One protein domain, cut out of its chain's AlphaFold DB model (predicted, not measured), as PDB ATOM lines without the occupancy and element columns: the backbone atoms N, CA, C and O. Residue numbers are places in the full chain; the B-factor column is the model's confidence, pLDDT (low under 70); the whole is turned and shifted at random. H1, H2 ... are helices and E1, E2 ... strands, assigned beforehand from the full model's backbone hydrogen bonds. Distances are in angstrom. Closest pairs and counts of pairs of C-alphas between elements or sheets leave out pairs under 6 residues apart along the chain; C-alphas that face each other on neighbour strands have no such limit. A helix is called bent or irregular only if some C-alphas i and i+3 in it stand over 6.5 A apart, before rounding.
ATOM      1  N   LEU A  69     211.336 319.086 322.588       91.62
ATOM      2  CA  LEU A  69     212.483 319.212 323.476       91.62
ATOM      3  C   LEU A  69     212.007 319.190 324.933       91.62
ATOM      4  O   LEU A  69     211.203 320.033 325.338       91.62
ATOM      5  N   TYR A  70     212.507 318.244 325.724       91.56
ATOM      6  CA  TYR A  70     212.120 318.055 327.121       91.56
ATOM      7  C   TYR A  70     213.232 318.559 328.037       91.56
ATOM      8  O   TYR A  70     214.096 317.803 328.470       91.56
ATOM      9  N   ARG A  71     213.177 319.855 328.366       90.00
ATOM     10  CA  ARG A  71     214.166 320.556 329.204       90.00
ATOM     11  C   ARG A  71     214.515 319.824 330.504       90.00
ATOM     12  O   ARG A  71     215.687 319.664 330.803       90.00
ATOM     13  N   ARG A  72     213.516 319.381 331.280       87.94
ATOM     14  CA  ARG A  72     213.746 318.747 332.599       87.94
ATOM     15  C   ARG A  72     214.466 317.404 332.507       87.94
ATOM     16  O   ARG A  72     215.205 317.055 333.415       87.94
ATOM     17  N   GLU A  73     214.215 316.661 331.437       89.00
ATOM     18  CA  GLU A  73     214.785 315.328 331.222       89.00
ATOM     19  C   GLU A  73     216.096 315.401 330.422       89.00
ATOM     20  O   GLU A  73     216.864 314.446 330.409       89.00
ATOM     21  N   GLY A  74     216.364 316.522 329.739       88.75
ATOM     22  CA  GLY A  74     217.480 316.650 328.800       88.75
ATOM     23  C   GLY A  74     217.299 315.818 327.524       88.75
ATOM     24  O   GLY A  74     218.258 315.607 326.782       88.75
ATOM     25  N   MET A  75     216.076 315.346 327.265       90.56
ATOM     26  CA  MET A  75     215.749 314.433 326.173       90.56
ATOM     27  C   MET A  75     215.094 315.153 324.995       90.56
ATOM     28  O   MET A  75     214.362 316.136 325.146       90.56
ATOM     29  N   VAL A  76     215.315 314.612 323.805       92.69
ATOM     30  CA  VAL A  76     214.616 314.974 322.575       92.69
ATOM     31  C   VAL A  76     213.776 313.784 322.163       92.69
ATOM     32  O   VAL A  76     214.301 312.687 321.970       92.69
ATOM     33  N   ARG A  77     212.470 314.001 321.999       93.50
ATOM     34  CA  ARG A  77     211.578 312.981 321.448       93.50
ATOM     35  C   ARG A  77     211.194 313.357 320.032       93.50
ATOM     36  O   ARG A  77     210.839 314.503 319.762       93.50
ATOM     37  N   ILE A  78     211.235 312.386 319.132       92.44
ATOM     38  CA  ILE A  78     210.846 312.529 317.732       92.44
ATOM     39  C   ILE A  78     209.877 311.402 317.406       92.44
ATOM     40  O   ILE A  78     210.229 310.225 317.416       92.44
ATOM     41  N   LYS A  79     208.627 311.748 317.104       89.31
ATOM     42  CA  LYS A  79     207.657 310.781 316.597       89.31
ATOM     43  C   LYS A  79     208.080 310.320 315.205       89.31
ATOM     44  O   LYS A  79     208.040 311.098 314.255       89.31
ATOM     45  N   HIS A  80     208.394 309.037 315.074       85.38
ATOM     46  CA  HIS A  80     208.705 308.400 313.805       85.38
ATOM     47  C   HIS A  80     207.656 307.327 313.486       85.38
ATOM     48  O   HIS A  80     207.642 306.235 314.052       85.38
ATOM     49  N   ARG A  81     206.743 307.639 312.557       82.19
ATOM     50  CA  ARG A  81     205.610 306.776 312.164       82.19
ATOM     51  C   ARG A  81     204.778 306.299 313.370       82.19
ATOM     52  O   ARG A  81     203.875 307.016 313.804       82.19
ATOM     53  N   ARG A  82     205.056 305.088 313.872       80.62
ATOM     54  CA  ARG A  82     204.351 304.419 314.980       80.62
ATOM     55  C   ARG A  82     205.159 304.359 316.281       80.62
ATOM     56  O   ARG A  82     204.574 304.031 317.305       80.62
ATOM     57  N   SER A  83     206.450 304.681 316.257       86.81
ATOM     58  CA  SER A  83     207.313 304.710 317.440       86.81
ATOM     59  C   SER A  83     207.731 306.139 317.787       86.81
ATOM     60  O   SER A  83     207.603 307.071 316.986       86.81
ATOM     61  N   VAL A  84     208.201 306.322 319.017       91.12
ATOM     62  CA  VAL A  84     208.822 307.565 319.476       91.12
ATOM     63  C   VAL A  84     210.305 307.274 319.643       91.12
ATOM     64  O   VAL A  84     210.671 306.379 320.396       91.12
ATOM     65  N   PHE A  85     211.138 307.987 318.894       91.69
ATOM     66  CA  PHE A  85     212.581 307.983 319.083       91.69
ATOM     67  C   PHE A  85     212.916 308.946 320.218       91.69
ATOM     68  O   PHE A  85     212.454 310.086 320.199       91.69
ATOM     69  N   GLU A  86     213.683 308.486 321.198       92.12
ATOM     70  CA  GLU A  86     214.108 309.265 322.357       92.12
ATOM     71  C   GLU A  86     215.624 309.162 322.482       92.12
ATOM     72  O   GLU A  86     216.174 308.062 322.473       92.12
ATOM     73  N   ALA A  87     216.283 310.313 322.545       90.75
ATOM     74  CA  ALA A  87     217.733 310.432 322.628       90.75
ATOM     75  C   ALA A  87     218.102 311.682 323.430       90.75
ATOM     76  O   ALA A  87     217.283 312.600 323.577       90.75
ATOM     77  N   ARG A  88     219.324 311.735 323.964       90.56
ATOM     78  CA  ARG A  88     219.751 312.894 324.759       90.56
ATOM     79  C   ARG A  88     220.018 314.069 323.833       90.56
ATOM     80  O   ARG A  88     220.544 313.892 322.743       90.56
ATOM     81  N   PHE A  89     219.727 315.288 324.278       88.88
ATOM     82  CA  PHE A  89     219.950 316.487 323.463       88.88
ATOM     83  C   PHE A  89     221.413 316.678 323.041       88.88
ATOM     84  O   PHE A  89     221.670 317.135 321.935       88.88
ATOM     85  N   ILE A  90     222.357 316.260 323.885       83.75
ATOM     86  CA  ILE A  90     223.797 316.296 323.595       83.75
ATOM     87  C   ILE A  90     224.219 315.383 322.430       83.75
ATOM     88  O   ILE A  90     225.290 315.556 321.867       83.75
ATOM     89  N   GLU A  91     223.382 314.419 322.045       84.81
ATOM     90  CA  GLU A  91     223.646 313.515 320.919       84.81
ATOM     91  C   GLU A  91     223.172 314.107 319.580       84.81
ATOM     92  O   GLU A  91     223.261 313.438 318.549       84.81
ATOM     93  N   PHE A  92     222.631 315.331 319.583       86.31
ATOM     94  CA  PHE A  92     222.168 316.019 318.385       86.31
ATOM     95  C   PHE A  92     223.140 317.109 317.954       86.31
ATOM     96  O   PHE A  92     223.446 318.027 318.712       86.31
ATOM     97  N   ASP A  93     223.510 317.046 316.683       85.25
ATOM     98  CA  ASP A  93     224.292 318.061 316.000       85.25
ATOM     99  C   ASP A  93     223.336 319.034 315.290       85.25
ATOM    100  O   ASP A  93     222.346 318.637 314.662       85.25
ATOM    101  N   ALA A  94     223.604 320.333 315.417       87.31
ATOM    102  CA  ALA A  94     222.804 321.376 314.791       87.31
ATOM    103  C   ALA A  94     223.331 321.698 313.389       87.31
ATOM    104  O   ALA A  94     224.526 321.868 313.186       87.31
ATOM    105  N   TYR A  95     222.432 321.840 312.421       86.69
ATOM    106  CA  TYR A  95     222.738 322.179 311.036       86.69
ATOM    107  C   TYR A  95     221.924 323.391 310.582       86.69
ATOM    108  O   TYR A  95     220.715 323.491 310.813       86.69
ATOM    109  N   LEU A  96     222.599 324.301 309.887       88.31
ATOM    110  CA  LEU A  96     222.030 325.414 309.146       88.31
ATOM    111  C   LEU A  96     221.701 324.944 307.732       88.31
ATOM    112  O   LEU A  96     222.586 324.837 306.881       88.31
ATOM    113  N   VAL A  97     220.424 324.691 307.472       88.00
ATOM    114  CA  VAL A  97     219.956 324.223 306.167       88.00
ATOM    115  C   VAL A  97     219.404 325.389 305.363       88.00
ATOM    116  O   VAL A  97     218.518 326.117 305.820       88.00
ATOM    117  N   HIS A  98     219.907 325.553 304.142       86.50
ATOM    118  CA  HIS A  98     219.366 326.515 303.191       86.50
ATOM    119  C   HIS A  98     218.196 325.888 302.426       86.50
ATOM    120  O   HIS A  98     218.359 324.914 301.696       86.50
ATOM    121  N   THR A  99     217.005 326.456 302.588       83.00
ATOM    122  CA  THR A  99     215.795 326.025 301.886       83.00
ATOM    123  C   THR A  99     215.508 326.999 300.742       83.00
ATOM    124  O   THR A  99     215.249 328.179 300.999       83.00
ATOM    125  N   PRO A 100     215.554 326.555 299.474       76.31
ATOM    126  CA  PRO A 100     215.228 327.422 298.353       76.31
ATOM    127  C   PRO A 100     213.731 327.742 298.361       76.31
ATOM    128  O   PRO A 100     212.881 326.854 298.403       76.31
ATOM    129  N   SER A 101     213.394 329.027 298.293       78.25
ATOM    130  CA  SER A 101     212.021 329.448 298.027       78.25
ATOM    131  C   SER A 101     211.682 329.233 296.556       78.25
ATOM    132  O   SER A 101     212.482 329.568 295.682       78.25
ATOM    133  N   GLY A 102     210.448 328.816 296.260       72.88
ATOM    134  CA  GLY A 102     209.933 328.775 294.884       72.88
ATOM    135  C   GLY A 102     209.945 330.135 294.164       72.88
ATOM    136  O   GLY A 102     209.776 330.183 292.953       72.88
ATOM    137  N   ARG A 103     210.165 331.246 294.888       79.00
ATOM    138  CA  ARG A 103     210.324 332.605 294.338       79.00
ATOM    139  C   ARG A 103     211.768 333.134 294.381       79.00
ATOM    140  O   ARG A 103     211.970 334.340 294.309       79.00
ATOM    141  N   GLY A 104     212.770 332.270 294.562       74.75
ATOM    142  CA  GLY A 104     214.190 332.665 294.594       74.75
ATOM    143  C   GLY A 104     214.664 333.318 295.903       74.75
ATOM    144  O   GLY A 104     215.812 333.743 296.004       74.75
ATOM    145  N   GLY A 105     213.804 333.385 296.921       76.88
ATOM    146  CA  GLY A 105     214.191 333.748 298.285       76.88
ATOM    147  C   GLY A 105     215.159 332.735 298.910       76.88
ATOM    148  O   GLY A 105     215.031 331.527 298.696       76.88
ATOM    149  N   ARG A 106     216.113 333.250 299.693       80.31
ATOM    150  CA  ARG A 106     217.070 332.464 300.481       80.31
ATOM    151  C   ARG A 106     216.566 332.369 301.910       80.31
ATOM    152  O   ARG A 106     216.524 333.381 302.607       80.31
ATOM    153  N   TYR A 107     216.171 331.172 302.314       88.69
ATOM    154  CA  TYR A 107     215.673 330.917 303.653       88.69
ATOM    155  C   TYR A 107     216.588 329.948 304.380       88.69
ATOM    156  O   TYR A 107     217.048 328.959 303.812       88.69
ATOM    157  N   TYR A 108     216.847 330.239 305.644       89.00
ATOM    158  CA  TYR A 108     217.684 329.438 306.514       89.00
ATOM    159  C   TYR A 108     216.830 328.826 307.617       89.00
ATOM    160  O   TYR A 108     216.016 329.501 308.250       89.00
ATOM    161  N   ASN A 109     217.030 327.533 307.845       90.75
ATOM    162  CA  ASN A 109     216.305 326.749 308.829       90.75
ATOM    163  C   ASN A 109     217.286 325.994 309.729       90.75
ATOM    164  O   ASN A 109     218.362 325.589 309.290       90.75
ATOM    165  N   LEU A 110     216.891 325.797 310.988       91.12
ATOM    166  CA  LEU A 110     217.636 324.978 311.939       91.12
ATOM    167  C   LEU A 110     217.150 323.526 311.873       91.12
ATOM    168  O   LEU A 110     215.958 323.246 312.057       91.12
ATOM    169  N   LEU A 111     218.087 322.612 311.658       90.50
ATOM    170  CA  LEU A 111     217.881 321.170 311.672       90.50
ATOM    171  C   LEU A 111     218.722 320.558 312.791       90.50
ATOM    172  O   LEU A 111     219.914 320.818 312.865       90.50
ATOM    173  N   LEU A 112     218.117 319.739 313.646       89.94
ATOM    174  CA  LEU A 112     218.853 318.920 314.606       89.94
ATOM    175  C   LEU A 112     218.935 317.499 314.063       89.94
ATOM    176  O   LEU A 112     217.906 316.860 313.839       89.94
ATOM    177  N   GLN A 113     220.144 317.006 313.847       88.00
ATOM    178  CA  GLN A 113     220.405 315.654 313.372       88.00
ATOM    179  C   GLN A 113     220.985 314.839 314.516       88.00
ATOM    180  O   GLN A 113     221.944 315.258 315.154       88.00
ATOM    181  N   HIS A 114     220.436 313.657 314.770       87.62
ATOM    182  CA  HIS A 114     221.047 312.759 315.738       87.62
ATOM    183  C   HIS A 114     222.369 312.192 315.195       87.62
ATOM    184  O   HIS A 114     222.422 311.704 314.068       87.62
ATOM    185  N   ARG A 115     223.429 312.197 316.006       82.25
ATOM    186  CA  ARG A 115     224.784 311.793 315.597       82.25
ATOM    187  C   ARG A 115     224.907 310.301 315.283       82.25
ATOM    188  O   ARG A 115     225.666 309.898 314.404       82.25
ATOM    189  N   TYR A 116     224.163 309.450 315.993       81.50
ATOM    190  CA  TYR A 116     224.274 307.988 315.863       81.50
ATOM    191  C   TYR A 116     223.172 307.352 315.000       81.50
ATOM    192  O   TYR A 116     223.227 306.155 314.705       81.50
ATOM    193  N   SER A 117     222.157 308.116 314.586       82.81
ATOM    194  CA  SER A 117     220.990 307.598 313.858       82.81
ATOM    195  C   SER A 117     220.493 308.606 312.822       82.81
ATOM    196  O   SER A 117     220.749 309.794 312.933       82.81
ATOM    197  N   ASP A 118     219.741 308.155 311.819       84.50
ATOM    198  CA  ASP A 118     219.223 309.035 310.756       84.50
ATOM    199  C   ASP A 118     217.965 309.831 311.179       84.50
ATOM    200  O   ASP A 118     217.120 310.206 310.370       84.50
ATOM    201  N   HIS A 119     217.791 310.073 312.481       88.56
ATOM    202  CA  HIS A 119     216.652 310.835 312.981       88.56
ATOM    203  C   HIS A 119     216.948 312.330 312.919       88.56
ATOM    204  O   HIS A 119     217.871 312.821 313.570       88.56
ATOM    205  N   LYS A 120     216.110 313.050 312.169       90.00
ATOM    206  CA  LYS A 120     216.208 314.498 311.983       90.00
ATOM    207  C   LYS A 120     215.007 315.198 312.607       90.00
ATOM    208  O   LYS A 120     213.863 314.775 312.426       90.00
ATOM    209  N   LEU A 121     215.256 316.296 313.308       90.25
ATOM    210  CA  LEU A 121     214.246 317.163 313.893       90.25
ATOM    211  C   LEU A 121     214.358 318.559 313.289       90.25
ATOM    212  O   LEU A 121     215.266 319.332 313.587       90.25
ATOM    213  N   TRP A 122     213.385 318.892 312.450       89.44
ATOM    214  CA  TRP A 122     213.252 320.226 311.882       89.44
ATOM    215  C   TRP A 122     212.659 321.183 312.915       89.44
ATOM    216  O   TRP A 122     211.524 320.992 313.357       89.44
ATOM    217  N   MET A 123     213.381 322.251 313.249       88.62
ATOM    218  CA  MET A 123     212.961 323.214 314.270       88.62
ATOM    219  C   MET A 123     211.996 324.277 313.718       88.62
ATOM    220  O   MET A 123     212.236 325.475 313.838       88.62
ATOM    221  N   LYS A 124     210.870 323.831 313.145       78.50
ATOM    222  CA  LYS A 124     209.828 324.665 312.511       78.50
ATOM    223  C   LYS A 124     208.797 325.168 313.525       78.50
ATOM    224  O   LYS A 124     207.677 324.659 313.589       78.50
ATOM    225  N   GLY A 125     209.195 326.114 314.371       71.12
ATOM    226  CA  GLY A 125     208.338 326.618 315.448       71.12
ATOM    227  C   GLY A 125     208.465 328.117 315.650       71.12
ATOM    228  O   GLY A 125     207.622 328.879 315.190       71.12
ATOM    229  N   LEU A 126     209.510 328.534 316.368       72.88
ATOM    230  CA  LEU A 126     209.704 329.945 316.707       72.88
ATOM    231  C   LEU A 126     210.334 330.739 315.560       72.88
ATOM    232  O   LEU A 126     209.965 331.884 315.326       72.88
ATOM    233  N   LEU A 127     211.273 330.113 314.856       80.12
ATOM    234  CA  LEU A 127     211.928 330.659 313.681       80.12
ATOM    235  C   LEU A 127     211.764 329.639 312.559       80.12
ATOM    236  O   LEU A 127     212.136 328.479 312.709       80.12
ATOM    237  N   THR A 128     211.133 330.049 311.467       77.62
ATOM    238  CA  THR A 128     211.023 329.256 310.240       77.62
ATOM    239  C   THR A 128     211.300 330.195 309.087       77.62
ATOM    240  O   THR A 128     210.813 331.324 309.094       77.62
ATOM    241  N   ASP A 129     212.093 329.728 308.133       80.25
ATOM    242  CA  ASP A 129     212.456 330.456 306.927       80.25
ATOM    243  C   ASP A 129     213.094 331.825 307.221       80.25
ATOM    244  O   ASP A 129     212.686 332.867 306.704       80.25
ATOM    245  N   ALA A 130     214.117 331.829 308.082       83.44
ATOM    246  CA  ALA A 130     214.850 333.043 308.420       83.44
ATOM    247  C   ALA A 130     215.580 333.588 307.188       83.44
ATOM    248  O   ALA A 130     216.221 332.836 306.455       83.44
ATOM    249  N   MET A 131     215.536 334.901 306.966       84.94
ATOM    250  CA  MET A 131     216.259 335.522 305.845       84.94
ATOM    251  C   MET A 131     217.744 335.740 306.161       84.94
ATOM    252  O   MET A 131     218.554 335.894 305.249       84.94
ATOM    253  N   ASN A 132     218.110 335.757 307.446       86.12
ATOM    254  CA  ASN A 132     219.474 335.982 307.907       86.12
ATOM    255  C   ASN A 132     219.995 334.740 308.654       86.12
ATOM    256  O   ASN A 132     219.397 334.352 309.660       86.12
ATOM    257  N   PRO A 133     221.127 334.138 308.242       86.19
ATOM    258  CA  PRO A 133     221.675 332.968 308.927       86.19
ATOM    259  C   PRO A 133     222.028 333.258 310.393       86.19
ATOM    260  O   PRO A 133     221.889 332.380 311.242       86.19
ATOM    261  N   LYS A 134     222.399 334.502 310.735       86.69
ATOM    262  CA  LYS A 134     222.690 334.909 312.121       86.69
ATOM    263  C   LYS A 134     221.491 334.756 313.061       86.69
ATOM    264  O   LYS A 134     221.675 334.472 314.239       86.69
ATOM    265  N   GLU A 135     220.268 334.895 312.551       87.75
ATOM    266  CA  GLU A 135     219.058 334.647 313.346       87.75
ATOM    267  C   GLU A 135     218.928 333.166 313.706       87.75
ATOM    268  O   GLU A 135     218.518 332.840 314.818       87.75
ATOM    269  N   VAL A 136     219.346 332.270 312.806       88.75
ATOM    270  CA  VAL A 136     219.367 330.825 313.062       88.75
ATOM    271  C   VAL A 136     220.403 330.475 314.128       88.75
ATOM    272  O   VAL A 136     220.104 329.687 315.023       88.75
ATOM    273  N   HIS A 137     221.577 331.110 314.110       86.88
ATOM    274  CA  HIS A 137     222.560 330.943 315.184       86.88
ATOM    275  C   HIS A 137     222.043 331.454 316.540       86.88
ATOM    276  O   HIS A 137     222.207 330.784 317.559       86.88
ATOM    277  N   ALA A 138     221.371 332.609 316.574       87.44
ATOM    278  CA  ALA A 138     220.755 333.112 317.803       87.44
ATOM    279  C   ALA A 138     219.638 332.184 318.309       87.44
ATOM    280  O   ALA A 138     219.504 331.960 319.512       87.44
ATOM    281  N   TYR A 139     218.861 331.606 317.391       89.56
ATOM    282  CA  TYR A 139     217.852 330.605 317.716       89.56
ATOM    283  C   TYR A 139     218.476 329.318 318.271       89.56
ATOM    284  O   TYR A 139     217.957 328.770 319.244       89.56
ATOM    285  N   TRP A 140     219.618 328.882 317.732       88.50
ATOM    286  CA  TRP A 140     220.385 327.768 318.288       88.50
ATOM    287  C   TRP A 140     220.849 328.053 319.722       88.50
ATOM    288  O   TRP A 140     220.561 327.260 320.617       88.50
ATOM    289  N   GLY A 141     221.434 329.228 319.980       87.00
ATOM    290  CA  GLY A 141     221.818 329.643 321.337       87.00
ATOM    291  C   GLY A 141     220.635 329.699 322.312       87.00
ATOM    292  O   GLY A 141     220.735 329.277 323.465       87.00
ATOM    293  N   MET A 142     219.469 330.144 321.837       89.56
ATOM    294  CA  MET A 142     218.232 330.132 322.617       89.56
ATOM    295  C   MET A 142     217.782 328.701 322.965       89.56
ATOM    296  O   MET A 142     217.336 328.460 324.086       89.56
ATOM    297  N   ILE A 143     217.904 327.749 322.034       91.06
ATOM    298  CA  ILE A 143     217.589 326.333 322.276       91.06
ATOM    299  C   ILE A 143     218.581 325.712 323.261       91.06
ATOM    300  O   ILE A 143     218.155 325.016 324.180       91.06
ATOM    301  N   GLN A 144     219.878 326.001 323.127       87.81
ATOM    302  CA  GLN A 144     220.894 325.553 324.082       87.81
ATOM    303  C   GLN A 144     220.576 326.053 325.497       87.81
ATOM    304  O   GLN A 144     220.523 325.256 326.427       87.81
ATOM    305  N   GLN A 145     220.265 327.346 325.663       89.50
ATOM    306  CA  GLN A 145     219.838 327.894 326.956       89.50
ATOM    307  C   GLN A 145     218.523 327.266 327.449       89.50
ATOM    308  O   GLN A 145     218.349 327.049 328.646       89.50
ATOM    309  N   PHE A 146     217.586 326.963 326.547       92.31
ATOM    310  CA  PHE A 146     216.350 326.268 326.897       92.31
ATOM    311  C   PHE A 146     216.596 324.833 327.377       92.31
ATOM    312  O   PHE A 146     215.870 324.375 328.253       92.31
ATOM    313  N   MET A 147     217.594 324.124 326.857       90.56
ATOM    314  CA  MET A 147     217.933 322.771 327.314       90.56
ATOM    315  C   MET A 147     218.854 322.764 328.538       90.56
ATOM    316  O   MET A 147     218.836 321.808 329.307       90.56
ATOM    317  N   ASP A 148     219.599 323.844 328.766       89.38
ATOM    318  CA  ASP A 148     220.424 324.038 329.954       89.38
ATOM    319  C   ASP A 148     219.550 324.336 331.180       89.38
ATOM    320  O   ASP A 148     219.025 325.442 331.358       89.38
ATOM    321  N   VAL A 149     219.385 323.329 332.042       87.25
ATOM    322  CA  VAL A 149     218.595 323.447 333.273       87.25
ATOM    323  C   VAL A 149     219.227 324.452 334.233       87.25
ATOM    324  O   VAL A 149     218.492 325.100 334.961       87.25
ATOM    325  N   THR A 150     220.546 324.671 334.204       88.25
ATOM    326  CA  THR A 150     221.236 325.555 335.162       88.25
ATOM    327  C   THR A 150     220.931 327.041 334.954       88.25
ATOM    328  O   THR A 150     221.038 327.839 335.888       88.25
ATOM    329  N   LYS A 151     220.522 327.425 333.741       90.06
ATOM    330  CA  LYS A 151     220.214 328.811 333.364       90.06
ATOM    331  C   LYS A 151     218.709 329.059 333.370       90.06
ATOM    332  O   LYS A 151     217.947 328.141 333.090       90.06
ATOM    333  N   PRO A 152     218.242 330.295 333.626       94.19
ATOM    334  CA  PRO A 152     216.828 330.624 333.468       94.19
ATOM    335  C   PRO A 152     216.390 330.475 332.006       94.19
ATOM    336  O   PRO A 152     217.198 330.600 331.080       94.19
ATOM    337  N   LEU A 153     215.090 330.268 331.797       94.25
ATOM    338  CA  LEU A 153     214.488 330.189 330.472       94.25
ATOM    339  C   LEU A 153     214.813 331.445 329.647       94.25
ATOM    340  O   LEU A 153     214.761 332.563 330.188       94.25
ATOM    341  N   PRO A 154     215.062 331.286 328.334       92.38
ATOM    342  CA  PRO A 154     215.300 332.410 327.442       92.38
ATOM    343  C   PRO A 154     214.200 333.468 327.554       92.38
ATOM    344  O   PRO A 154     213.014 333.153 327.695       92.38
ATOM    345  N   ASP A 155     214.585 334.741 327.516       90.12
ATOM    346  CA  ASP A 155     213.634 335.844 327.626       90.12
ATOM    347  C   ASP A 155     212.925 336.095 326.290       90.12
ATOM    348  O   ASP A 155     213.281 337.003 325.541       90.12
ATOM    349  N   VAL A 156     211.927 335.266 325.982       90.19
ATOM    350  CA  VAL A 156     211.116 335.364 324.761       90.19
ATOM    351  C   VAL A 156     209.615 335.299 325.073       90.19
ATOM    352  O   VAL A 156     209.216 334.593 326.004       90.19
ATOM    353  N   PRO A 157     208.752 335.967 324.274       90.06
ATOM    354  CA  PRO A 157     207.310 336.036 324.537       90.06
ATOM    355  C   PRO A 157     206.622 334.674 324.662       90.06
ATOM    356  O   PRO A 157     205.690 334.522 325.446       90.06
ATOM    357  N   ILE A 158     207.091 333.668 323.913       89.00
ATOM    358  CA  ILE A 158     206.507 332.319 323.913       89.00
ATOM    359  C   ILE A 158     206.624 331.621 325.275       89.00
ATOM    360  O   ILE A 158     205.758 330.821 325.628       89.00
ATOM    361  N   PHE A 159     207.664 331.931 326.055       91.62
ATOM    362  CA  PHE A 159     207.891 331.310 327.357       91.62
ATOM    363  C   PHE A 159     207.236 332.070 328.506       91.62
ATOM    364  O   PHE A 159     207.057 331.469 329.561       91.62
ATOM    365  N   GLU A 160     206.825 333.331 328.315       92.75
ATOM    366  CA  GLU A 160     206.222 334.174 329.363       92.75
ATOM    367  C   GLU A 160     205.114 333.451 330.160       92.75
ATOM    368  O   GLU A 160     205.206 333.413 331.388       92.75
ATOM    369  N   PRO A 161     204.132 332.764 329.527       91.81
ATOM    370  CA  PRO A 161     203.068 332.080 330.265       91.81
ATOM    371  C   PRO A 161     203.547 330.888 331.101       91.81
ATOM    372  O   PRO A 161     202.788 330.378 331.917       91.81
ATOM    373  N   PHE A 162     204.771 330.405 330.883       91.62
ATOM    374  CA  PHE A 162     205.313 329.200 331.507       91.62
ATOM    375  C   PHE A 162     206.485 329.481 332.454       91.62
ATOM    376  O   PHE A 162     206.879 328.566 333.174       91.62
ATOM    377  N   ARG A 163     207.015 330.715 332.508       93.44
ATOM    378  CA  ARG A 163     208.193 331.067 333.331       93.44
ATOM    379  C   ARG A 163     208.026 330.704 334.805       93.44
ATOM    380  O   ARG A 163     208.940 330.152 335.401       93.44
ATOM    381  N   HIS A 164     206.829 330.907 335.356       91.69
ATOM    382  CA  HIS A 164     206.499 330.563 336.745       91.69
ATOM    383  C   HIS A 164     206.551 329.054 337.052       91.69
ATOM    384  O   HIS A 164     206.578 328.667 338.215       91.69
ATOM    385  N   ARG A 165     206.527 328.183 336.031       92.44
ATOM    386  CA  ARG A 165     206.559 326.716 336.191       92.44
ATOM    387  C   ARG A 165     207.976 326.151 336.272       92.44
ATOM    388  O   ARG A 165     208.148 324.986 336.639       92.44
ATOM    389  N   ASP A 166     208.971 326.932 335.864       93.50
ATOM    390  CA  ASP A 166     210.375 326.550 335.934       93.50
ATOM    391  C   ASP A 166     210.988 327.136 337.216       93.50
ATOM    392  O   ASP A 166     211.023 328.359 337.355       93.50
ATOM    393  N   PRO A 167     211.453 326.305 338.167       93.88
ATOM    394  CA  PRO A 167     211.880 326.781 339.484       93.88
ATOM    395  C   PRO A 167     213.091 327.719 339.406       93.88
ATOM    396  O   PRO A 167     213.169 328.693 340.152       93.88
ATOM    397  N   ILE A 168     214.006 327.463 338.469       93.81
ATOM    398  CA  ILE A 168     215.228 328.252 338.278       93.81
ATOM    399  C   ILE A 168     214.887 329.611 337.675       93.81
ATOM    400  O   ILE A 168     215.364 330.644 338.147       93.81
ATOM    401  N   THR A 169     213.994 329.632 336.688       94.75
ATOM    402  CA  THR A 169     213.467 330.876 336.123       94.75
ATOM    403  C   THR A 169     212.670 331.674 337.149       94.75
ATOM    404  O   THR A 169     212.864 332.879 337.241       94.75
ATOM    405  N   ALA A 170     211.822 331.025 337.948       94.62
ATOM    406  CA  ALA A 170     211.027 331.691 338.976       94.62
ATOM    407  C   ALA A 170     211.911 332.330 340.062       94.62
ATOM    408  O   ALA A 170     211.703 333.491 340.412       94.62
ATOM    409  N   ALA A 171     212.938 331.618 340.542       95.31
ATOM    410  CA  ALA A 171     213.906 332.160 341.495       95.31
ATOM    411  C   ALA A 171     214.703 333.329 340.895       95.31
ATOM    412  O   ALA A 171     214.893 334.359 341.543       95.31
ATOM    413  N   HIS A 172     215.131 333.195 339.637       95.19
ATOM    414  CA  HIS A 172     215.816 334.262 338.920       95.19
ATOM    415  C   HIS A 172     214.933 335.509 338.776       95.19
ATOM    416  O   HIS A 172     215.377 336.600 339.120       95.19
ATOM    417  N   ASP A 173     213.695 335.348 338.301       95.50
ATOM    418  CA  ASP A 173     212.744 336.436 338.061       95.50
ATOM    419  C   ASP A 173     212.320 337.126 339.369       95.50
ATOM    420  O   ASP A 173     212.184 338.349 339.383       95.50
ATOM    421  N   SER A 174     212.200 336.376 340.474       94.44
ATOM    422  CA  SER A 174     211.957 336.933 341.812       94.44
ATOM    423  C   SER A 174     213.131 337.774 342.309       94.44
ATOM    424  O   SER A 174     212.909 338.810 342.924       94.44
ATOM    425  N   ARG A 175     214.376 337.356 342.042       95.62
ATOM    426  CA  ARG A 175     215.578 338.097 342.460       95.62
ATOM    427  C   ARG A 175     215.728 339.436 341.738       95.62
ATOM    428  O   ARG A 175     216.285 340.367 342.303       95.62
ATOM    429  N   ILE A 176     215.287 339.513 340.484       94.56
ATOM    430  CA  ILE A 176     215.378 340.731 339.662       94.56
ATOM    431  C   ILE A 176     214.068 341.530 339.625       94.56
ATOM    432  O   ILE A 176     213.964 342.457 338.825       94.56
ATOM    433  N   GLU A 177     213.066 341.128 340.415       94.44
ATOM    434  CA  GLU A 177     211.727 341.736 340.469       94.44
ATOM    435  C   GLU A 177     211.114 341.985 339.078       94.44
ATOM    436  O   GLU A 177     210.585 343.050 338.753       94.44
ATOM    437  N   ARG A 178     211.208 340.980 338.203       92.88
ATOM    438  CA  ARG A 178     210.717 341.083 336.825       92.88
ATOM    439  C   ARG A 178     209.185 341.079 336.783       92.88
ATOM    440  O   ARG A 178     208.549 340.187 337.334       92.88
ATOM    441  N   ASP A 179     208.595 341.982 335.993       92.75
ATOM    442  CA  ASP A 179     207.156 341.966 335.683       92.75
ATOM    443  C   ASP A 179     206.734 340.665 334.951       92.75
ATOM    444  O   ASP A 179     207.230 340.406 333.847       92.75
ATOM    445  N   PRO A 180     205.782 339.875 335.494       91.31
ATOM    446  CA  PRO A 180     205.264 338.656 334.858       91.31
ATOM    447  C   PRO A 180     204.546 338.882 333.520       91.31
ATOM    448  O   PRO A 180     204.303 337.930 332.780       91.31
ATOM    449  N   PHE A 181     204.152 340.125 333.230       91.88
ATOM    450  CA  PHE A 181     203.461 340.507 332.001       91.88
ATOM    451  C   PHE A 181     204.303 341.430 331.118       91.88
ATOM    452  O   PHE A 181     203.739 342.115 330.257       91.88
ATOM    453  N   LYS A 182     205.630 341.456 331.305       91.88
ATOM    454  CA  LYS A 182     206.570 342.307 330.558       91.88
ATOM    455  C   LYS A 182     206.274 342.288 329.061       91.88
ATOM    456  O   LYS A 182     206.088 343.345 328.461       91.88
ATOM    457  N   TRP A 183     206.199 341.101 328.455       91.31
ATOM    458  CA  TRP A 183     205.986 340.980 327.006       91.31
ATOM    459  C   TRP A 183     204.572 341.370 326.570       91.31
ATOM    460  O   TRP A 183     204.400 341.906 325.481       91.31
ATOM    461  N   ARG A 184     203.562 341.151 327.421       91.19
ATOM    462  CA  ARG A 184     202.164 341.511 327.132       91.19
ATOM    463  C   ARG A 184     201.918 343.019 327.218       91.19
ATOM    464  O   ARG A 184     201.115 343.541 326.454       91.19
ATOM    465  N   LYS A 185     202.575 343.704 328.157       92.12
ATOM    466  CA  LYS A 185     202.463 345.159 328.352       92.12
ATOM    467  C   LYS A 185     203.324 345.960 327.371       92.12
ATOM    468  O   LYS A 185     203.146 347.167 327.242       92.12
ATOM    469  N   MET A 186     204.265 345.309 326.695       91.25
ATOM    470  CA  MET A 186     205.179 345.961 325.769       91.25
ATOM    471  C   MET A 186     204.460 346.424 324.501       91.25
ATOM    472  O   MET A 186     203.880 345.617 323.777       91.25
ATOM    473  N   THR A 187     204.551 347.716 324.187       92.75
ATOM    474  CA  THR A 187     204.018 348.246 322.926       92.75
ATOM    475  C   THR A 187     204.986 348.014 321.769       92.75
ATOM    476  O   THR A 187     206.210 347.956 321.933       92.75
ATOM    477  N   SER A 188     204.432 347.911 320.563       88.75
ATOM    478  CA  SER A 188     205.201 347.736 319.327       88.75
ATOM    479  C   SER A 188     206.173 348.897 319.080       88.75
ATOM    480  O   SER A 188     207.307 348.677 318.657       88.75
ATOM    481  N   GLU A 189     205.764 350.126 319.396       90.81
ATOM    482  CA  GLU A 189     206.604 351.325 319.309       90.81
ATOM    483  C   GLU A 189     207.789 351.265 320.273       90.81
ATOM    484  O   GLU A 189     208.933 351.489 319.864       90.81
ATOM    485  N   TYR A 190     207.538 350.895 321.534       89.69
ATOM    486  CA  TYR A 190     208.596 350.732 322.525       89.69
ATOM    487  C   TYR A 190     209.608 349.673 322.076       89.69
ATOM    488  O   TYR A 190     210.820 349.897 322.163       89.69
ATOM    489  N   TRP A 191     209.123 348.547 321.544       88.69
ATOM    490  CA  TRP A 191     209.978 347.484 321.023       88.69
ATOM    491  C   TRP A 191     210.846 347.969 319.857       88.69
ATOM    492  O   TRP A 191     212.066 347.802 319.892       88.69
ATOM    493  N   ARG A 192     210.254 348.638 318.858       88.19
ATOM    494  CA  ARG A 192     210.986 349.164 317.691       88.19
ATOM    495  C   ARG A 192     212.054 350.181 318.084       88.19
ATOM    496  O   ARG A 192     213.154 350.152 317.538       88.19
ATOM    497  N   LYS A 193     211.751 351.067 319.035       87.56
ATOM    498  CA  LYS A 193     212.666 352.139 319.443       87.56
ATOM    499  C   LYS A 193     213.828 351.627 320.297       87.56
ATOM    500  O   LYS A 193     214.963 352.040 320.079       87.56
ATOM    501  N   ASN A 194     213.554 350.728 321.247       85.38
ATOM    502  CA  ASN A 194     214.519 350.366 322.291       85.38
ATOM    503  C   ASN A 194     215.132 348.970 322.121       85.38
ATOM    504  O   ASN A 194     216.320 348.783 322.382       85.38
ATOM    505  N   LEU A 195     214.339 347.984 321.695       85.19
ATOM    506  CA  LEU A 195     214.754 346.578 321.681       85.19
ATOM    507  C   LEU A 195     215.229 346.127 320.309       85.19
ATOM    508  O   LEU A 195     216.241 345.440 320.235       85.19
ATOM    509  N   HIS A 196     214.573 346.563 319.233       86.88
ATOM    510  CA  HIS A 196     214.957 346.183 317.877       86.88
ATOM    511  C   HIS A 196     216.401 346.587 317.566       86.88
ATOM    512  O   HIS A 196     217.200 345.754 317.161       86.88
ATOM    513  N   ARG A 197     216.780 347.843 317.844       85.25
ATOM    514  CA  ARG A 197     218.147 348.325 317.590       85.25
ATOM    515  C   ARG A 197     219.191 347.553 318.403       85.25
ATOM    516  O   ARG A 197     220.251 347.231 317.879       85.25
ATOM    517  N   ARG A 198     218.886 347.246 319.670       86.38
ATOM    518  CA  ARG A 198     219.762 346.447 320.541       86.38
ATOM    519  C   ARG A 198     219.903 345.018 320.018       86.38
ATOM    520  O   ARG A 198     221.019 344.529 319.935       86.38
ATOM    521  N   TYR A 199     218.795 344.392 319.636       84.81
ATOM    522  CA  TYR A 199     218.762 343.042 319.079       84.81
ATOM    523  C   TYR A 199     219.558 342.945 317.775       84.81
ATOM    524  O   TYR A 199     220.449 342.111 317.665       84.81
ATOM    525  N   THR A 200     219.306 343.844 316.820       85.12
ATOM    526  CA  THR A 200     220.028 343.877 315.541       85.12
ATOM    527  C   THR A 200     221.526 344.075 315.755       85.12
ATOM    528  O   THR A 200     222.330 343.397 315.122       85.12
ATOM    529  N   ARG A 201     221.911 344.957 316.687       86.88
ATOM    530  CA  ARG A 201     223.314 345.165 317.054       86.88
ATOM    531  C   ARG A 201     223.938 343.898 317.645       86.88
ATOM    532  O   ARG A 201     224.971 343.464 317.156       86.88
ATOM    533  N   GLN A 202     223.283 343.271 318.623       84.94
ATOM    534  CA  GLN A 202     223.759 342.022 319.225       84.94
ATOM    535  C   GLN A 202     223.924 340.917 318.181       84.94
ATOM    536  O   GLN A 202     224.952 340.250 318.164       84.94
ATOM    537  N   LEU A 203     222.962 340.752 317.268       85.00
ATOM    538  CA  LEU A 203     223.088 339.804 316.160       85.00
ATOM    539  C   LEU A 203     224.295 340.106 315.269       85.00
ATOM    540  O   LEU A 203     224.961 339.187 314.805       85.00
ATOM    541  N   GLN A 204     224.566 341.379 314.981       83.56
ATOM    542  CA  GLN A 204     225.689 341.768 314.134       83.56
ATOM    543  C   GLN A 204     227.036 341.529 314.819       83.56
ATOM    544  O   GLN A 204     227.927 340.981 314.171       83.56
ATOM    545  N   GLU A 205     227.148 341.910 316.092       82.25
ATOM    546  CA  GLU A 205     228.370 341.859 316.904       82.25
ATOM    547  C   GLU A 205     228.716 340.449 317.382       82.25
ATOM    548  O   GLU A 205     229.892 340.120 317.519       82.25
ATOM    549  N   THR A 206     227.711 339.604 317.637       76.50
ATOM    550  CA  THR A 206     227.954 338.253 318.148       76.50
ATOM    551  C   THR A 206     228.654 337.420 317.084       76.50
ATOM    552  O   THR A 206     228.132 337.207 315.985       76.50
ATOM    553  N   ASN A 207     229.839 336.921 317.430       74.94
ATOM    554  CA  ASN A 207     230.512 335.915 316.636       74.94
ATOM    555  C   ASN A 207     230.016 334.524 317.050       74.94
ATOM    556  O   ASN A 207     230.321 334.039 318.136       74.94
ATOM    557  N   PHE A 208     229.237 333.894 316.174       69.00
ATOM    558  CA  PHE A 208     228.624 332.589 316.415       69.00
ATOM    559  C   PHE A 208     229.545 331.402 316.095       69.00
ATOM    560  O   PHE A 208     229.083 330.269 316.092       69.00
ATOM    561  N   THR A 209     230.834 331.639 315.828       60.56
ATOM    562  CA  THR A 209     231.831 330.578 315.587       60.56
ATOM    563  C   THR A 209     232.306 329.872 316.862       60.56
ATOM    564  O   THR A 209     233.289 329.140 316.811       60.56
ATOM    565  N   GLN A 210     231.687 330.121 318.018       55.62
ATOM    566  CA  GLN A 210     232.001 329.388 319.246       55.62
ATOM    567  C   GLN A 210     231.368 327.994 319.204       55.62
ATOM    568  O   GLN A 210     230.202 327.864 318.836       55.62
ATOM    569  N   SER A 211     232.137 326.976 319.598       52.47
ATOM    570  CA  SER A 211     231.672 325.592 319.735       52.47
ATOM    571  C   SER A 211     230.461 325.494 320.663       52.47
ATOM    572  O   SER A 211     230.369 326.237 321.647       52.47
ATOM    573  N   CYS A 212     229.528 324.583 320.366       55.25
ATOM    574  CA  CYS A 212     228.380 324.296 321.218       55.25
ATOM    575  C   CYS A 212     228.798 324.120 322.688       55.25
ATOM    576  O   CYS A 212     229.765 323.432 323.006       55.25
ATOM    577  N   ILE A 213     228.012 324.692 323.610       49.00
ATOM    578  CA  ILE A 213     228.193 324.536 325.069       49.00
ATOM    579  C   ILE A 213     228.243 323.049 325.482       49.00
ATOM    580  O   ILE A 213     228.802 322.712 326.523       49.00
ATOM    581  N   LEU A 214     227.666 322.160 324.670       51.41
ATOM    582  CA  LEU A 214     227.565 320.725 324.923       51.41
ATOM    583  C   LEU A 214     228.691 319.897 324.283       51.41
ATOM    584  O   LEU A 214     228.761 318.698 324.534       51.41
ATOM    585  N   ASP A 215     229.584 320.514 323.508       45.41
ATOM    586  CA  ASP A 215     230.674 319.816 322.811       45.41
ATOM    587  C   ASP A 215     231.827 319.423 323.763       45.41
ATOM    588  O   ASP A 215     232.652 318.566 323.466       45.41
ATOM    589  N   ALA A 216     231.850 319.980 324.980       42.81
ATOM    590  CA  ALA A 216     232.910 319.747 325.962       42.81
ATOM    591  C   ALA A 216     232.840 318.390 326.704       42.81
ATOM    592  O   ALA A 216     233.645 318.174 327.610       42.81
ATOM    593  N   HIS A 217     231.898 317.483 326.388       44.53
ATOM    594  CA  HIS A 217     231.713 316.256 327.188       44.53
ATOM    595  C   HIS A 217     231.565 314.917 326.439       44.53
ATOM    596  O   HIS A 217     231.321 313.911 327.101       44.53
ATOM    597  N   ILE A 218     231.714 314.822 325.112       49.25
ATOM    598  CA  ILE A 218     231.562 313.513 324.437       49.25
ATOM    599  C   ILE A 218     232.707 313.208 323.469       49.25
ATOM    600  O   ILE A 218     232.752 313.682 322.337       49.25
ATOM    601  N   GLU A 219     233.590 312.316 323.915       43.22
ATOM    602  CA  GLU A 219     234.644 311.688 323.124       43.22
ATOM    603  C   GLU A 219     234.064 310.754 322.032       43.22
ATOM    604  O   GLU A 219     233.434 309.730 322.298       43.22
ATOM    605  N   GLY A 220     234.326 311.082 320.765       47.47
ATOM    606  CA  GLY A 220     234.957 310.132 319.837       47.47
ATOM    607  C   GLY A 220     234.162 308.977 319.202       47.47
ATOM    608  O   GLY A 220     234.808 308.094 318.645       47.47
ATOM    609  N   ARG A 221     232.820 308.918 319.220       45.59
ATOM    610  CA  ARG A 221     232.076 307.816 318.538       45.59
ATOM    611  C   ARG A 221     230.906 308.213 317.630       45.59
ATOM    612  O   ARG A 221     230.006 307.407 317.422       45.59
ATOM    613  N   GLY A 222     230.873 309.426 317.086       50.31
ATOM    614  CA  GLY A 222     229.817 309.795 316.132       50.31
ATOM    615  C   GLY A 222     229.862 308.996 314.827       50.31
ATOM    616  O   GLY A 222     230.928 308.513 314.446       50.31
ATOM    617  N   ARG A 223     228.728 308.872 314.113       48.22
ATOM    618  CA  ARG A 223     228.800 308.483 312.693       48.22
ATOM    619  C   ARG A 223     229.695 309.495 311.967       48.22
ATOM    620  O   ARG A 223     229.675 310.670 312.344       48.22
ATOM    621  N   PRO A 224     230.461 309.074 310.945       53.62
ATOM    622  CA  PRO A 224     231.129 310.033 310.078       53.62
ATOM    623  C   PRO A 224     230.089 311.029 309.559       53.62
ATOM    624  O   PRO A 224     228.943 310.646 309.291       53.62
ATOM    625  N   ALA A 225     230.476 312.306 309.478       56.91
ATOM    626  CA  ALA A 225     229.628 313.327 308.880       56.91
ATOM    627  C   ALA A 225     229.130 312.811 307.518       56.91
ATOM    628  O   ALA A 225     229.917 312.198 306.793       56.91
ATOM    629  N   PRO A 226     227.839 312.978 307.186       57.97
ATOM    630  CA  PRO A 226     227.307 312.466 305.932       57.97
ATOM    631  C   PRO A 226     228.112 313.028 304.754       57.97
ATOM    632  O   PRO A 226     228.409 314.221 304.747       57.97
ATOM    633  N   ASP A 227     228.411 312.193 303.752       57.41
ATOM    634  CA  ASP A 227     229.220 312.571 302.576       57.41
ATOM    635  C   ASP A 227     228.661 313.802 301.831       57.41
ATOM    636  O   ASP A 227     229.390 314.508 301.136       57.41
ATOM    637  N   ASN A 228     227.364 314.086 302.002       65.69
ATOM    638  CA  ASN A 228     226.699 315.300 301.540       65.69
ATOM    639  C   ASN A 228     225.740 315.836 302.627       65.69
ATOM    640  O   ASN A 228     224.582 315.405 302.686       65.69
ATOM    641  N   PRO A 229     226.190 316.727 303.531       63.16
ATOM    642  CA  PRO A 229     225.336 317.267 304.581       63.16
ATOM    643  C   PRO A 229     224.267 318.198 303.990       63.16
ATOM    644  O   PRO A 229     224.543 319.010 303.113       63.16
ATOM    645  N   GLU A 230     223.034 318.133 304.510       67.62
ATOM    646  CA  GLU A 230     221.924 319.005 304.072       67.62
ATOM    647  C   GLU A 230     222.174 320.500 304.365       67.62
ATOM    648  O   GLU A 230     221.434 321.364 303.892       67.62
ATOM    649  N   GLY A 231     223.202 320.826 305.151       76.38
ATOM    650  CA  GLY A 231     223.512 322.183 305.571       76.38
ATOM    651  C   GLY A 231     224.883 322.317 306.226       76.38
ATOM    652  O   GLY A 231     225.630 321.350 306.363       76.38
ATOM    653  N   VAL A 232     225.204 323.535 306.658       75.88
ATOM    654  CA  VAL A 232     226.450 323.834 307.378       75.88
ATOM    655  C   VAL A 232     226.260 323.498 308.853       75.88
ATOM    656  O   VAL A 232     225.314 323.985 309.469       75.88
ATOM    657  N   MET A 233     227.135 322.674 309.429       71.81
ATOM    658  CA  MET A 233     227.074 322.344 310.855       71.81
ATOM    659  C   MET A 233     227.300 323.602 311.703       71.81
ATOM    660  O   MET A 233     228.227 324.379 311.474       71.81
ATOM    661  N   LEU A 234     226.417 323.812 312.670       62.69
ATOM    662  CA  LEU A 234     226.468 324.884 313.648       62.69
ATOM    663  C   LEU A 234     227.211 324.370 314.881       62.69
ATOM    664  O   LEU A 234     226.553 324.043 315.861       62.69
TER     665      LEU A 234
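Overview. This is residues 69 to 234 of the 235 residues of an uncharacterized protein of Marinobacter hydrocarbonoclasticus (UniProt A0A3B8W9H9). A long strand hairpin, E3 and E4, with the short E5 beside E4, makes a narrow sheet with H1 over one face, and a second, smaller hairpin of E1 and E2 sits near one end of it. Beyond H1 the chain runs through a loose arc of helices, H2, H3, H4 and H5, and the last residues of H5 come back to H1; a long tail, residues 206 to 234, then swings out past the strands and returns to pair briefly with E3. The printed part has 166 residues, with five named strands followed by five named helices, E1 E2 E3 E4 E5 H1 H2 H3 H4 H5; both sheets, E3 - E4 - E5 and E1 - E2, are antiparallel. The class is mixed, helices and strands, and the whole is compact, with a radius of gyration of the C-alphas of 17.6 A and spans of 48 by 41 by 33 A.

Arrangement. E1, residues 75 to 80, and E2, residues 83 to 88, form an antiparallel hairpin, with N 78 and O 85 at 2.8 A, within hydrogen-bond range. Residues 69 to 70 pair, antiparallel, with residues 75 to 76 of E1. E2 and E3, residues 92 to 100, meet only through their link. E3 and E4, residues 106 to 114, form a hairpin with directions at 154 degrees; N 95 and O 111 are 2.8 A apart, within hydrogen-bond range. E4 and E5, residues 120 to 122, are a hairpin too, with N 121 and O 112 at 2.8 A. E3, E4 and E5 form a meander, each strand the antiparallel neighbour of the one before, and E3 and E5 are the edge strands of this sheet. H1, residues 133 to 147, is on this sheet, in two layers, a helix on one face of a sheet. Its height over the sheet is 9.4 A; it lies over E4 and only just runs along the strands, at 28 degrees to E4 on the local plane. The closest C-alphas of H1 and E4 are those of Pro 133 and Tyr 108, 5.8 A apart. H2, residues 160 to 165, and H3, residues 167 to 175, only just touch, and only at the corner, with 3 pairs of C-alphas within 8 A, the closest those of His 164 and Ala 170 at 5.2 A. H4, residues 182 to 185, is close to H2 but not clearly touching it, with the C-alphas of Trp 183 and Glu 160 at 7.2 A. H5, residues 188 to 205, touches H1 with residues 203 to 204 alone, about perpendicular at 83 degrees; the closest C-alphas are those of Leu 203 and Lys 134, 6.4 A apart. In H1 and H3 every O i to N i+4 pair is within hydrogen-bond range, in H5 11 of 14, and in H2 0 of 2, with 2 of 3 O i to N i+3 pairs; H4 is too short for an O i to N i+4 pair.

Along the chain. E1 begins at C-alpha 75, (215.749, 314.433, 326.173). E3 measures 24.1 A from first to last C-alpha, E4 25.2 A and H1 21.4 A. H5, 24.0 A long, has a kink of 41 degrees near residue 195 and ends at C-alpha 205, (228.370, 341.859, 316.904). H2 is irregular, with C-alphas 161 and 164 7.5 A apart, and H5 only just, with C-alphas 193 and 196 6.6 A apart.

Size, cuts and confidence. The C-alphas farthest apart, those of Glu 177 and Asp 227, are 50.9 A apart. The printed part has no cut. The link from H1 to H2, 12 residues, is long. Residues 232 to 233 pair, antiparallel, with residues 95 to 96 of E3. The mean pLDDT of the printed part is 82.7; residues 208 to 230 and residue 234 are under 70.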